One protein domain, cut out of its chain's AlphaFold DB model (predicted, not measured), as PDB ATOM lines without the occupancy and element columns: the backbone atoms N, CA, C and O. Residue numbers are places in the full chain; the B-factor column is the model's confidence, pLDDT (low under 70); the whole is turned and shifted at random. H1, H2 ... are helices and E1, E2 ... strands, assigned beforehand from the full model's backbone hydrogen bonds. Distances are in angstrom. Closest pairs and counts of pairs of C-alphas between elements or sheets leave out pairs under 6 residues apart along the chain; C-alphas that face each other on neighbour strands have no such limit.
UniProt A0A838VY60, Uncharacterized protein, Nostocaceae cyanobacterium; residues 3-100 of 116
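Overview. This is residues 3 to 100 of the 116 residues of an uncharacterized protein of Nostocaceae cyanobacterium (UniProt A0A838VY60). A five-stranded antiparallel sheet, curled like part of a barrel, curls round one helix, H2, while the short helix H1 sits beside the strands near E3. The long axis runs from the turn between E2 and E3 to the turn between E3 and E4, and the loop of residues 11 to 23 joins E1 to E2. The printed part has 98 residues, with E1, E2, E3, E4, H1, H2 and E5 along it; the sheet's order is E4, E3, E2, E1, E5, and the class is mixed, helices and strands. It is compact, with a radius of gyration of the C-alphas of 13.7 A, and only just elongated, spanning 42 by 28 by 27 A.

Along the chain. E1, residues 3 to 10, starts at C-alpha 3 (113.112, 164.178, 122.881), is 20.5 A long and bends by 53 degrees at residue 6. E2, residues 24 to 34, is 30.6 A long. E3, residues 37 to 50, is the longest strand at 39.7 A and ends at C-alpha 50 (137.757, 143.580, 112.070). E4, residues 53 to 60, is 22.6 A long. H1, residues 62 to 68, is 10.0 A long, and H2, residues 72 to 86, is 20.8 A long. E5, residues 95 to 99, is 11.9 A long and ends at C-alpha 99 (109.596, 163.279, 118.815).

Arrangement. E1 to E4 form a meander, each strand the antiparallel neighbour of the one before; E1 and E2, E2 and E3, and E3 and E4 are hairpins. Between E1 and E2, N 6 and O 31 are within hydrogen-bond range at 2.8 A; between E2 and E3, N 30 and O 41 at 2.8 A; between E3 and E4, N 46 and O 57 at 2.9 A. E5 is the antiparallel neighbour of E1, with N 5 and O 95 at 2.8 A. E4 and E5 are the edge strands and are apart. The sheet is strongly twisted; with H2 on one face of it, it makes two layers. The closest C-alphas of H2 and E5 are those of Ala 77 and Val 97, 6.3 A apart; of H2 and E4, those of Ile 58 and Ser 79, 6.8 A. H1 is on the sheet, at the sheet's level with a height of 2.5 A; its closest C-alpha pair with E3 is Phe 41 and Phe 64, 5.9 A. H1 and H2 are close but not clearly touching, with the C-alphas of Phe 68 and Asp 75 5.6 A apart, at a steep tilt of 58 degrees, opposite ways. In H1 and H2 every O i to N i+4 pair is within hydrogen-bond range.

Size, cuts and confidence. The two C-alphas farthest apart, those of Glu 36 and Asp 52, are 45.2 A apart. The printed part has no cut. The link from E1 to E2 is long, with 13 residues; residues 15 to 16 in it pair antiparallel with residues 24 to 25 of E2. The mean pLDDT of the printed part is 89.6; residues 13 to 16, 19 to 22 and 24 are under 70.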
ATOM      1  N   VAL A   3     111.886 164.715 122.284       94.12
ATOM      2  CA  VAL A   3     113.112 164.178 122.881       94.12
ATOM      3  C   VAL A   3     114.210 165.213 122.714       94.12
ATOM      4  O   VAL A   3     114.599 165.557 121.596       94.12
ATOM      5  N   LYS A   4     114.701 165.728 123.835       96.69
ATOM      6  CA  LYS A   4     115.763 166.726 123.887       96.69
ATOM      7  C   LYS A   4     116.941 166.165 124.665       96.69
ATOM      8  O   LYS A   4     116.790 165.837 125.834       96.69
ATOM      9  N   ILE A   5     118.110 166.091 124.045       97.38
ATOM     10  CA  ILE A   5     119.346 165.749 124.747       97.38
ATOM     11  C   ILE A   5     119.893 167.019 125.382       97.38
ATOM     12  O   ILE A   5     120.075 168.036 124.711       97.38
ATOM     13  N   VAL A   6     120.063 166.975 126.698       97.12
ATOM     14  CA  VAL A   6     120.439 168.121 127.525       97.12
ATOM     15  C   VAL A   6     121.947 168.163 127.713       97.12
ATOM     16  O   VAL A   6     122.553 169.193 127.442       97.12
ATOM     17  N   THR A   7     122.538 167.042 128.125       96.56
ATOM     18  CA  THR A   7     123.984 166.877 128.299       96.56
ATOM     19  C   THR A   7     124.411 165.478 127.861       96.56
ATOM     20  O   THR A   7     123.618 164.532 127.880       96.56
ATOM     21  N   ILE A   8     125.668 165.369 127.436       95.94
ATOM     22  CA  ILE A   8     126.382 164.111 127.215       95.94
ATOM     23  C   ILE A   8     127.745 164.309 127.865       95.94
ATOM     24  O   ILE A   8     128.513 165.162 127.423       95.94
ATOM     25  N   GLU A   9     128.025 163.564 128.924       94.31
ATOM     26  CA  GLU A   9     129.253 163.714 129.702       94.31
ATOM     27  C   GLU A   9     129.948 162.366 129.840       94.31
ATOM     28  O   GLU A   9     129.291 161.336 129.991       94.31
ATOM     29  N   GLN A  10     131.279 162.362 129.783       90.38
ATOM     30  CA  GLN A  10     132.049 161.152 130.043       90.38
ATOM     31  C   GLN A  10     131.815 160.722 131.496       90.38
ATOM     32  O   GLN A  10     132.050 161.490 132.433       90.38
ATOM     33  N   SER A  11     131.325 159.501 131.687       86.12
ATOM     34  CA  SER A  11     131.044 158.982 133.016       86.12
ATOM     35  C   SER A  11     132.350 158.547 133.682       86.12
ATOM     36  O   SER A  11     133.282 158.063 133.043       86.12
ATOM     37  N   GLN A  12     132.421 158.678 135.006       75.38
ATOM     38  CA  GLN A  12     133.585 158.220 135.780       75.38
ATOM     39  C   GLN A  12     133.623 156.691 135.948       75.38
ATOM     40  O   GLN A  12     134.528 156.142 136.580       75.38
ATOM     41  N   VAL A  13     132.626 155.990 135.401       69.19
ATOM     42  CA  VAL A  13     132.503 154.539 135.477       69.19
ATOM     43  C   VAL A  13     133.337 153.898 134.374       69.19
ATOM     44  O   VAL A  13     132.987 153.939 133.199       69.19
ATOM     45  N   LYS A  14     134.422 153.230 134.756       62.34
ATOM     46  CA  LYS A  14     135.172 152.378 133.830       62.34
ATOM     47  C   LYS A  14     134.374 151.110 133.547       62.34
ATOM     48  O   LYS A  14     134.049 150.368 134.476       62.34
ATOM     49  N   ALA A  15     134.078 150.853 132.280       67.12
ATOM     50  CA  ALA A  15     133.563 149.566 131.833       67.12
ATOM     51  C   ALA A  15     134.665 148.805 131.084       67.12
ATOM     52  O   ALA A  15     135.642 149.392 130.618       67.12
ATOM     53  N   ARG A  16     134.526 147.481 131.010       69.88
ATOM     54  CA  ARG A  16     135.421 146.619 130.233       69.88
ATOM     55  C   ARG A  16     134.718 146.210 128.951       69.88
ATOM     56  O   ARG A  16     133.503 146.008 128.975       69.88
ATOM     57  N   SER A  17     135.475 146.088 127.869       71.44
ATOM     58  CA  SER A  17     134.948 145.556 126.617       71.44
ATOM     59  C   SER A  17     134.445 144.122 126.815       71.44
ATOM     60  O   SER A  17     135.004 143.331 127.582       71.44
ATOM     61  N   ASN A  18     133.365 143.794 126.108       70.12
ATOM     62  CA  ASN A  18     132.853 142.426 126.031       70.12
ATOM     63  C   ASN A  18     133.671 141.553 125.063       70.12
ATOM     64  O   ASN A  18     133.501 140.334 125.063       70.12
ATOM     65  N   PHE A  19     134.535 142.165 124.249       68.56
ATOM     66  CA  PHE A  19     135.343 141.513 123.221       68.56
ATOM     67  C   PHE A  19     136.799 141.350 123.671       68.56
ATOM     68  O   PHE A  19     137.351 140.258 123.536       68.56
ATOM     69  N   ASP A  20     137.382 142.375 124.301       69.06
ATOM     70  CA  ASP A  20     138.695 142.303 124.951       69.06
ATOM     71  C   ASP A  20     138.622 142.781 126.410       69.06
ATOM     72  O   ASP A  20     138.552 143.967 126.714       69.06
ATOM     73  N   GLN A  21     138.709 141.857 127.367       66.62
ATOM     74  CA  GLN A  21     138.625 142.198 128.793       66.62
ATOM     75  C   GLN A  21     139.774 143.087 129.305       66.62
ATOM     76  O   GLN A  21     139.686 143.593 130.430       66.62
ATOM     77  N   ASN A  22     140.837 143.273 128.515       66.44
ATOM     78  CA  ASN A  22     141.942 144.183 128.815       66.44
ATOM     79  C   ASN A  22     141.721 145.599 128.262       66.44
ATOM     80  O   ASN A  22     142.511 146.496 128.559       66.44
ATOM     81  N   GLN A  23     140.654 145.810 127.491       71.81
ATOM     82  CA  GLN A  23     140.282 147.099 126.935       71.81
ATOM     83  C   GLN A  23     139.277 147.803 127.854       71.81
ATOM     84  O   GLN A  23     138.171 147.316 128.116       71.81
ATOM     85  N   GLU A  24     139.679 148.967 128.363       69.38
ATOM     86  CA  GLU A  24     138.749 149.902 128.989       69.38
ATOM     87  C   GLU A  24     137.917 150.571 127.891       69.38
ATOM     88  O   GLU A  24     138.462 151.041 126.893       69.38
ATOM     89  N   ILE A  25     136.600 150.604 128.085       85.12
ATOM     90  CA  ILE A  25     135.680 151.296 127.182       85.12
ATOM     91  C   ILE A  25     135.220 152.595 127.827       85.12
ATOM     92  O   ILE A  25     134.988 152.662 129.041       85.12
ATOM     93  N   GLU A  26     135.079 153.630 127.007       89.62
ATOM     94  CA  GLU A  26     134.587 154.918 127.473       89.62
ATOM     95  C   GLU A  26     133.079 154.855 127.663       89.62
ATOM     96  O   GLU A  26     132.348 154.321 126.828       89.62
ATOM     97  N   THR A  27     132.606 155.391 128.780       93.81
ATOM     98  CA  THR A  27     131.187 155.437 129.110       93.81
ATOM     99  C   THR A  27     130.720 156.882 129.160       93.81
ATOM    100  O   THR A  27     131.484 157.793 129.473       93.81
ATOM    101  N   PHE A  28     129.450 157.091 128.841       95.06
ATOM    102  CA  PHE A  28     128.824 158.396 128.736       95.06
ATOM    103  C   PHE A  28     127.488 158.376 129.464       95.06
ATOM    104  O   PHE A  28     126.665 157.484 129.248       95.06
ATOM    105  N   ASP A  29     127.277 159.376 130.307       96.56
ATOM    106  CA  ASP A  29     125.986 159.670 130.903       96.56
ATOM    107  C   ASP A  29     125.252 160.660 129.983       96.56
ATOM    108  O   ASP A  29     125.739 161.753 129.680       96.56
ATOM    109  N   VAL A  30     124.082 160.247 129.495       97.06
ATOM    110  CA  VAL A  30     123.247 160.985 128.544       97.06
ATOM    111  C   VAL A  30     121.980 161.431 129.260       97.06
ATOM    112  O   VAL A  30     121.113 160.615 129.584       97.06
ATOM    113  N   LEU A  31     121.857 162.738 129.495       97.50
ATOM    114  CA  LEU A  31     120.663 163.322 130.098       97.50
ATOM    115  C   LEU A  31     119.681 163.727 129.000       97.50
ATOM    116  O   LEU A  31     119.947 164.640 128.215       97.50
ATOM    117  N   ALA A  32     118.519 163.083 128.972       95.50
ATOM    118  CA  ALA A  32     117.443 163.375 128.038       95.50
ATOM    119  C   ALA A  32     116.228 163.966 128.765       95.50
ATOM    120  O   ALA A  32     115.816 163.487 129.817       95.50
ATOM    121  N   LEU A  33     115.617 164.988 128.176       95.19
ATOM    122  CA  LEU A  33     114.303 165.492 128.543       95.19
ATOM    123  C   LEU A  33     113.301 165.002 127.497       95.19
ATOM    124  O   LEU A  33     113.378 165.380 126.326       95.19
ATOM    125  N   ILE A  34     112.375 164.150 127.924       92.31
ATOM    126  CA  ILE A  34     111.373 163.531 127.064       92.31
ATOM    127  C   ILE A  34     109.999 164.023 127.511       92.31
ATOM    128  O   ILE A  34     109.495 163.656 128.573       92.31
ATOM    129  N   GLY A  35     109.418 164.925 126.721       89.50
ATOM    130  CA  GLY A  35     108.302 165.748 127.179       89.50
ATOM    131  C   GLY A  35     108.752 166.633 128.337       89.50
ATOM    132  O   GLY A  35     109.535 167.557 128.137       89.50
ATOM    133  N   GLU A  36     108.274 166.325 129.540       89.69
ATOM    134  CA  GLU A  36     108.614 167.034 130.782       89.69
ATOM    135  C   GLU A  36     109.411 166.161 131.764       89.69
ATOM    136  O   GLU A  36     109.781 166.615 132.844       89.69
ATOM    137  N   VAL A  37     109.690 164.906 131.399       92.38
ATOM    138  CA  VAL A  37     110.348 163.934 132.275       92.38
ATOM    139  C   VAL A  37     111.822 163.818 131.904       92.38
ATOM    140  O   VAL A  37     112.174 163.713 130.728       92.38
ATOM    141  N   GLN A  38     112.689 163.850 132.913       94.38
ATOM    142  CA  GLN A  38     114.122 163.634 132.741       94.38
ATOM    143  C   GLN A  38     114.463 162.147 132.829       94.38
ATOM    144  O   GLN A  38     113.999 161.445 133.726       94.38
ATOM    145  N   TYR A  39     115.322 161.703 131.921       94.25
ATOM    146  CA  TYR A  39     115.865 160.359 131.861       94.25
ATOM    147  C   TYR A  39     117.384 160.446 131.821       94.25
ATOM    148  O   TYR A  39     117.946 161.200 131.027       94.25
ATOM    149  N   LEU A  40     118.037 159.670 132.680       95.94
ATOM    150  CA  LEU A  40     119.473 159.453 132.630       95.94
ATOM    151  C   LEU A  40     119.715 158.080 132.012       95.94
ATOM    152  O   LEU A  40     119.259 157.071 132.554       95.94
ATOM    153  N   PHE A  41     120.415 158.067 130.887       95.44
ATOM    154  CA  PHE A  41     120.821 156.852 130.197       95.44
ATOM    155  C   PHE A  41     122.332 156.724 130.227       95.44
ATOM    156  O   PHE A  41     123.044 157.727 130.156       95.44
ATOM    157  N   ARG A  42     122.825 155.491 130.284       95.50
ATOM    158  CA  ARG A  42     124.247 155.202 130.157       95.50
ATOM    159  C   ARG A  42     124.538 154.536 128.826       95.50
ATOM    160  O   ARG A  42     123.924 153.531 128.473       95.50
ATOM    161  N   MET A  43     125.511 155.082 128.113       95.00
ATOM    162  CA  MET A  43     126.021 154.527 126.864       95.00
ATOM    163  C   MET A  43     127.520 154.268 126.988       95.00
ATOM    164  O   MET A  43     128.189 154.865 127.827       95.00
ATOM    165  N   SER A  44     128.060 153.360 126.186       93.75
ATOM    166  CA  SER A  44     129.497 153.111 126.122       93.75
ATOM    167  C   SER A  44     129.967 152.929 124.692       93.75
ATOM    168  O   SER A  44     129.208 152.495 123.825       93.75
ATOM    169  N   ILE A  45     131.222 153.286 124.450       92.00
ATOM    170  CA  ILE A  45     131.880 153.139 123.163       92.00
ATOM    171  C   ILE A  45     133.044 152.180 123.320       92.00
ATOM    172  O   ILE A  45     133.981 152.430 124.077       92.00
ATOM    173  N   ASP A  46     132.954 151.097 122.564       90.38
ATOM    174  CA  ASP A  46     133.994 150.100 122.397       90.38
ATOM    175  C   ASP A  46     134.589 150.208 120.986       90.38
ATOM    176  O   ASP A  46     133.901 150.619 120.046       90.38
ATOM    177  N   ILE A  47     135.862 149.860 120.836       88.31
ATOM    178  CA  ILE A  47     136.566 149.872 119.551       88.31
ATOM    179  C   ILE A  47     137.064 148.462 119.283       88.31
ATOM    180  O   ILE A  47     137.954 147.988 119.979       88.31
ATOM    181  N   ASP A  48     136.531 147.825 118.249       86.81
ATOM    182  CA  ASP A  48     136.976 146.503 117.807       86.81
ATOM    183  C   ASP A  48     137.773 146.604 116.499       86.81
ATOM    184  O   ASP A  48     137.640 147.576 115.750       86.81
ATOM    185  N   VAL A  49     138.605 145.606 116.199       85.81
ATOM    186  CA  VAL A  49     139.373 145.517 114.950       85.81
ATOM    187  C   VAL A  49     138.891 144.325 114.133       85.81
ATOM    188  O   VAL A  49     139.167 143.172 114.452       85.81
ATOM    189  N   VAL A  50     138.238 144.604 113.006       84.69
ATOM    190  CA  VAL A  50     137.757 143.580 112.070       84.69
ATOM    191  C   VAL A  50     138.422 143.780 110.716       84.69
ATOM    192  O   VAL A  50     138.242 144.818 110.080       84.69
ATOM    193  N   ALA A  51     139.172 142.773 110.254       85.88
ATOM    194  CA  ALA A  51     139.883 142.793 108.968       85.88
ATOM    195  C   ALA A  51     140.706 144.084 108.756       85.88
ATOM    196  O   ALA A  51     140.543 144.780 107.752       85.88
ATOM    197  N   ASP A  52     141.547 144.416 109.744       87.31
ATOM    198  CA  ASP A  52     142.414 145.606 109.789       87.31
ATOM    199  C   ASP A  52     141.676 146.958 109.788       87.31
ATOM    200  O   ASP A  52     142.260 148.003 109.496       87.31
ATOM    201  N   ARG A  53     140.382 146.969 110.132       85.94
ATOM    202  CA  ARG A  53     139.584 148.191 110.292       85.94
ATOM    203  C   ARG A  53     139.101 148.327 111.724       85.94
ATOM    204  O   ARG A  53     138.539 147.385 112.272       85.94
ATOM    205  N   GLN A  54     139.273 149.518 112.292       86.44
ATOM    206  CA  GLN A  54     138.672 149.871 113.576       86.44
ATOM    207  C   GLN A  54     137.178 150.145 113.387       86.44
ATOM    208  O   GLN A  54     136.789 150.946 112.535       86.44
ATOM    209  N   ILE A  55     136.348 149.465 114.171       89.81
ATOM    210  CA  ILE A  55     134.897 149.615 114.191       89.81
ATOM    211  C   ILE A  55     134.497 150.155 115.557       89.81
ATOM    212  O   ILE A  55     134.811 149.563 116.586       89.81
ATOM    213  N   GLN A  56     133.766 151.268 115.551       90.44
ATOM    214  CA  GLN A  56     133.162 151.830 116.750       90.44
ATOM    215  C   GLN A  56     131.844 151.113 117.056       90.44
ATOM    216  O   GLN A  56     130.913 151.140 116.248       90.44
ATOM    217  N   ILE A  57     131.762 150.495 118.230       90.69
ATOM    218  CA  ILE A  57     130.582 149.792 118.727       90.69
ATOM    219  C   ILE A  57     129.989 150.616 119.866       90.69
ATOM    220  O   ILE A  57     130.643 150.872 120.874       90.69
ATOM    221  N   ILE A  58     128.736 151.032 119.704       92.94
ATOM    222  CA  ILE A  58     128.008 151.811 120.705       92.94
ATOM    223  C   ILE A  58     127.066 150.866 121.435       92.94
ATOM    224  O   ILE A  58     126.206 150.243 120.813       92.94
ATOM    225  N   ASN A  59     127.223 150.771 122.749       92.69
ATOM    226  CA  ASN A  59     126.324 150.026 123.616       92.69
ATOM    227  C   ASN A  59     125.517 151.001 124.472       92.69
ATOM    228  O   ASN A  59     125.966 152.103 124.782       92.69
ATOM    229  N   ALA A  60     124.329 150.576 124.876       92.25
ATOM    230  CA  ALA A  60     123.465 151.331 125.770       92.25
ATOM    231  C   ALA A  60     122.972 150.424 126.894       92.25
ATOM    232  O   ALA A  60     122.900 149.204 126.723       92.25
ATOM    233  N   ASP A  61     122.652 151.013 128.042       92.62
ATOM    234  CA  ASP A  61     122.030 150.286 129.137       92.62
ATOM    235  C   ASP A  61     120.653 149.721 128.740       92.62
ATOM    236  O   ASP A  61     120.021 150.124 127.759       92.62
ATOM    237  N   THR A  62     120.177 148.750 129.518       92.50
ATOM    238  CA  THR A  62     118.886 148.100 129.260       92.50
ATOM    239  C   THR A  62     117.733 149.096 129.298       92.50
ATOM    240  O   THR A  62     116.766 148.942 128.562       92.50
ATOM    241  N   HIS A  63     117.842 150.141 130.121       92.25
ATOM    242  CA  HIS A  63     116.810 151.163 130.244       92.25
ATOM    243  C   HIS A  63     116.641 151.949 128.939       92.25
ATOM    244  O   HIS A  63     115.517 152.106 128.469       92.25
ATOM    245  N   PHE A  64     117.738 152.378 128.319       93.44
ATOM    246  CA  PHE A  64     117.741 153.027 127.015       93.44
ATOM    247  C   PHE A  64     117.229 152.091 125.922       93.44
ATOM    248  O   PHE A  64     116.359 152.477 125.140       93.44
ATOM    249  N   GLN A  65     117.733 150.854 125.890       92.88
ATOM    250  CA  GLN A  65     117.338 149.863 124.887       92.88
ATOM    251  C   GLN A  65     115.842 149.565 124.943       92.88
ATOM    252  O   GLN A  65     115.192 149.526 123.902       92.88
ATOM    253  N   ASP A  66     115.280 149.404 126.142       90.81
ATOM    254  CA  ASP A  66     113.848 149.186 126.320       90.81
ATOM    255  C   ASP A  66     113.038 150.425 125.920       90.81
ATOM    256  O   ASP A  66     111.958 150.286 125.346       90.81
ATOM    257  N   PHE A  67     113.557 151.630 126.183       90.94
ATOM    258  CA  PHE A  67     112.869 152.895 125.894       90.94
ATOM    259  C   PHE A  67     112.794 153.217 124.411       90.94
ATOM    260  O   PHE A  67     111.746 153.632 123.914       90.94
ATOM    261  N   PHE A  68     113.880 152.993 123.680       90.94
ATOM    262  CA  PHE A  68     113.951 153.280 122.251       90.94
ATOM    263  C   PHE A  68     113.774 152.038 121.369       90.94
ATOM    264  O   PHE A  68     113.885 152.142 120.147       90.94
ATOM    265  N   LYS A  69     113.408 150.884 121.947       89.75
ATOM    266  CA  LYS A  69     113.246 149.593 121.251       89.75
ATOM    267  C   LYS A  69     112.447 149.676 119.949       89.75
ATOM    268  O   LYS A  69     112.766 148.991 118.979       89.75
ATOM    269  N   PHE A  70     111.396 150.496 119.938       88.19
ATOM    270  CA  PHE A  70     110.494 150.661 118.793       88.19
ATOM    271  C   PHE A  70     110.719 151.956 118.009       88.19
ATOM    272  O   PHE A  70     110.090 152.151 116.974       88.19
ATOM    273  N   ASN A  71     111.635 152.818 118.455       90.38
ATOM    274  CA  ASN A  71     111.965 154.066 117.779       90.38
ATOM    275  C   ASN A  71     113.461 154.097 117.430       90.38
ATOM    276  O   ASN A  71     114.268 154.824 118.008       90.38
ATOM    277  N   LEU A  72     113.813 153.261 116.446       90.50
ATOM    278  CA  LEU A  72     115.192 153.068 115.986       90.50
ATOM    279  C   LEU A  72     115.800 154.336 115.369       90.50
ATOM    280  O   LEU A  72     117.020 154.456 115.272       90.50
ATOM    281  N   GLU A  73     114.974 155.277 114.910       93.12
ATOM    282  CA  GLU A  73     115.460 156.563 114.409       93.12
ATOM    283  C   GLU A  73     116.016 157.420 115.547       93.12
ATOM    284  O   GLU A  73     117.129 157.937 115.425       93.12
ATOM    285  N   LEU A  74     115.294 157.507 116.670       93.88
ATOM    286  CA  LEU A  74     115.761 158.198 117.870       93.88
ATOM    287  C   LEU A  74     116.973 157.502 118.500       93.88
ATOM    288  O   LEU A  74     117.949 158.180 118.816       93.88
ATOM    289  N   ASP A  75     116.953 156.171 118.606       94.38
ATOM    290  CA  ASP A  75     118.099 155.362 119.053       94.38
ATOM    291  C   ASP A  75     119.381 155.718 118.277       94.38
ATOM    292  O   ASP A  75     120.409 156.089 118.855       94.38
ATOM    293  N   ARG A  76     119.296 155.710 116.940       95.25
ATOM    294  CA  ARG A  76     120.421 156.049 116.060       95.25
ATOM    295  C   ARG A  76     120.824 157.512 116.168       95.25
ATOM    296  O   ARG A  76     122.015 157.812 116.079       95.25
ATOM    297  N   ALA A  77     119.867 158.428 116.300       96.06
ATOM    298  CA  ALA A  77     120.151 159.853 116.425       96.06
ATOM    299  C   ALA A  77     120.956 160.141 117.698       96.06
ATOM    300  O   ALA A  77     121.976 160.824 117.633       96.06
ATOM    301  N   ILE A  78     120.551 159.557 118.828       96.62
ATOM    302  CA  ILE A  78     121.245 159.715 120.110       96.62
ATOM    303  C   ILE A  78     122.614 159.032 120.063       96.62
ATOM    304  O   ILE A  78     123.617 159.655 120.409       96.62
ATOM    305  N   SER A  79     122.689 157.807 119.535       96.44
ATOM    306  CA  SER A  79     123.957 157.086 119.364       96.44
ATOM    307  C   SER A  79     124.968 157.882 118.529       96.44
ATOM    308  O   SER A  79     126.140 157.983 118.888       96.44
ATOM    309  N   LYS A  80     124.521 158.534 117.447       96.31
ATOM    310  CA  LYS A  80     125.377 159.424 116.647       96.31
ATOM    311  C   LYS A  80     125.896 160.613 117.451       96.31
ATOM    312  O   LYS A  80     127.049 160.983 117.263       96.31
ATOM    313  N   LEU A  81     125.088 161.213 118.327       97.12
ATOM    314  CA  LEU A  81     125.557 162.310 119.178       97.12
ATOM    315  C   LEU A  81     126.653 161.846 120.140       97.12
ATOM    316  O   LEU A  81     127.662 162.529 120.270       97.12
ATOM    317  N   VAL A  82     126.496 160.674 120.755       96.25
ATOM    318  CA  VAL A  82     127.522 160.108 121.647       96.25
ATOM    319  C   VAL A  82     128.810 159.798 120.877       96.25
ATOM    320  O   VAL A  82     129.894 160.151 121.332       96.25
ATOM    321  N   SER A  83     128.705 159.230 119.669       95.69
ATOM    322  CA  SER A  83     129.863 159.005 118.789       95.69
ATOM    323  C   SER A  83     130.593 160.303 118.440       95.69
ATOM    324  O   SER A  83     131.819 160.344 118.503       95.69
ATOM    325  N   LYS A  84     129.859 161.387 118.153       95.88
ATOM    326  CA  LYS A  84     130.456 162.708 117.921       95.88
ATOM    327  C   LYS A  84     131.227 163.219 119.130       95.88
ATOM    328  O   LYS A  84     132.364 163.647 118.973       95.88
ATOM    329  N   VAL A  85     130.634 163.138 120.324       94.62
ATOM    330  CA  VAL A  85     131.294 163.561 121.570       94.62
ATOM    331  C   VAL A  85     132.589 162.777 121.791       94.62
ATOM    332  O   VAL A  85     133.628 163.384 122.029       94.62
ATOM    333  N   TYR A  86     132.556 161.455 121.625       93.44
ATOM    334  CA  TYR A  86     133.744 160.600 121.722       93.44
ATOM    335  C   TYR A  86     134.836 160.970 120.708       93.44
ATOM    336  O   TYR A  86     136.012 161.056 121.050       93.44
ATOM    337  N   ASN A  87     134.452 161.265 119.464       93.25
ATOM    338  CA  ASN A  87     135.383 161.672 118.411       93.25
ATOM    339  C   ASN A  87     135.841 163.142 118.528       93.25
ATOM    340  O   ASN A  87     136.493 163.651 117.616       93.25
ATOM    341  N   ASN A  88     135.529 163.829 119.636       93.38
ATOM    342  CA  ASN A  88     135.791 165.256 119.856       93.38
ATOM    343  C   ASN A  88     135.202 166.164 118.758       93.38
ATOM    344  O   ASN A  88     135.720 167.248 118.477       93.38
ATOM    345  N   GLU A  89     134.113 165.728 118.123       96.44
ATOM    346  CA  GLU A  89     133.369 166.539 117.169       96.44
ATOM    347  C   GLU A  89     132.458 167.536 117.904       96.44
ATOM    348  O   GLU A  89     131.896 167.220 118.957       96.44
ATOM    349  N   PRO A  90     132.252 168.743 117.347       92.31
ATOM    350  CA  PRO A  90     131.380 169.732 117.961       92.31
ATOM    351  C   PRO A  90     129.925 169.245 117.998       92.31
ATOM    352  O   PRO A  90     129.340 168.867 116.977       92.31
ATOM    353  N   VAL A  91     129.322 169.314 119.186       94.69
ATOM    354  CA  VAL A  91     127.898 169.057 119.422       94.69
ATOM    355  C   VAL A  91     127.310 170.236 120.189       94.69
ATOM    356  O   VAL A  91     127.734 170.541 121.301       94.69
ATOM    357  N   GLU A  92     126.319 170.901 119.601       94.81
ATOM    358  CA  GLU A  92     125.593 171.984 120.263       94.81
ATOM    359  C   GLU A  92     124.491 171.396 121.144       94.81
ATOM    360  O   GLU A  92     123.478 170.906 120.647       94.81
ATOM    361  N   LEU A  93     124.698 171.426 122.462       94.56
ATOM    362  CA  LEU A  93     123.704 171.017 123.448       94.56
ATOM    363  C   LEU A  93     123.112 172.246 124.162       94.56
ATOM    364  O   LEU A  93     123.827 173.214 124.425       94.56
ATOM    365  N   PRO A  94     121.813 172.222 124.506       96.56
ATOM    366  CA  PRO A  94     120.906 171.092 124.337       96.56
ATOM    367  C   PRO A  94     120.260 171.039 122.936       96.56
ATOM    368  O   PRO A  94     119.922 172.076 122.369       96.56
ATOM    369  N   ILE A  95     119.988 169.836 122.418       96.94
ATOM    370  CA  ILE A  95     119.461 169.614 121.055       96.94
ATOM    371  C   ILE A  95     118.193 168.757 121.053       96.94
ATOM    372  O   ILE A  95     118.071 167.806 121.822       96.94
ATOM    373  N   ILE A  96     117.235 169.076 120.178       96.38
ATOM    374  CA  ILE A  96     116.058 168.231 119.932       96.38
ATOM    375  C   ILE A  96     116.435 167.181 118.884       96.38
ATOM    376  O   ILE A  96     116.804 167.537 117.769       96.38
ATOM    377  N   VAL A  97     116.335 165.900 119.243       94.81
ATOM    378  CA  VAL A  97     116.707 164.769 118.369       94.81
ATOM    379  C   VAL A  97     115.518 164.142 117.649       94.81
ATOM    380  O   VAL A  97     115.704 163.385 116.703       94.81
ATOM    381  N   GLY A  98     114.300 164.476 118.070       92.56
ATOM    382  CA  GLY A  98     113.064 164.051 117.423       92.56
ATOM    383  C   GLY A  98     111.893 164.050 118.393       92.56
ATOM    384  O   GLY A  98     111.946 164.671 119.460       92.56
ATOM    385  N   GLU A  99     110.819 163.360 118.021       89.94
ATOM    386  CA  GLU A  99     109.596 163.279 118.815       89.94
ATOM    387  C   GLU A  99     108.991 161.875 118.742       89.94
ATOM    388  O   GLU A  99     108.973 161.263 117.681       89.94
ATOM    389  N   PHE A 100     108.445 161.386 119.855       81.62
ATOM    390  CA  PHE A 100     107.581 160.204 119.855       81.62
ATOM    391  C   PHE A 100     106.178 160.562 119.380       81.62
ATOM    392  O   PHE A 100     105.596 161.541 119.876       81.62
TER     393      PHE A 100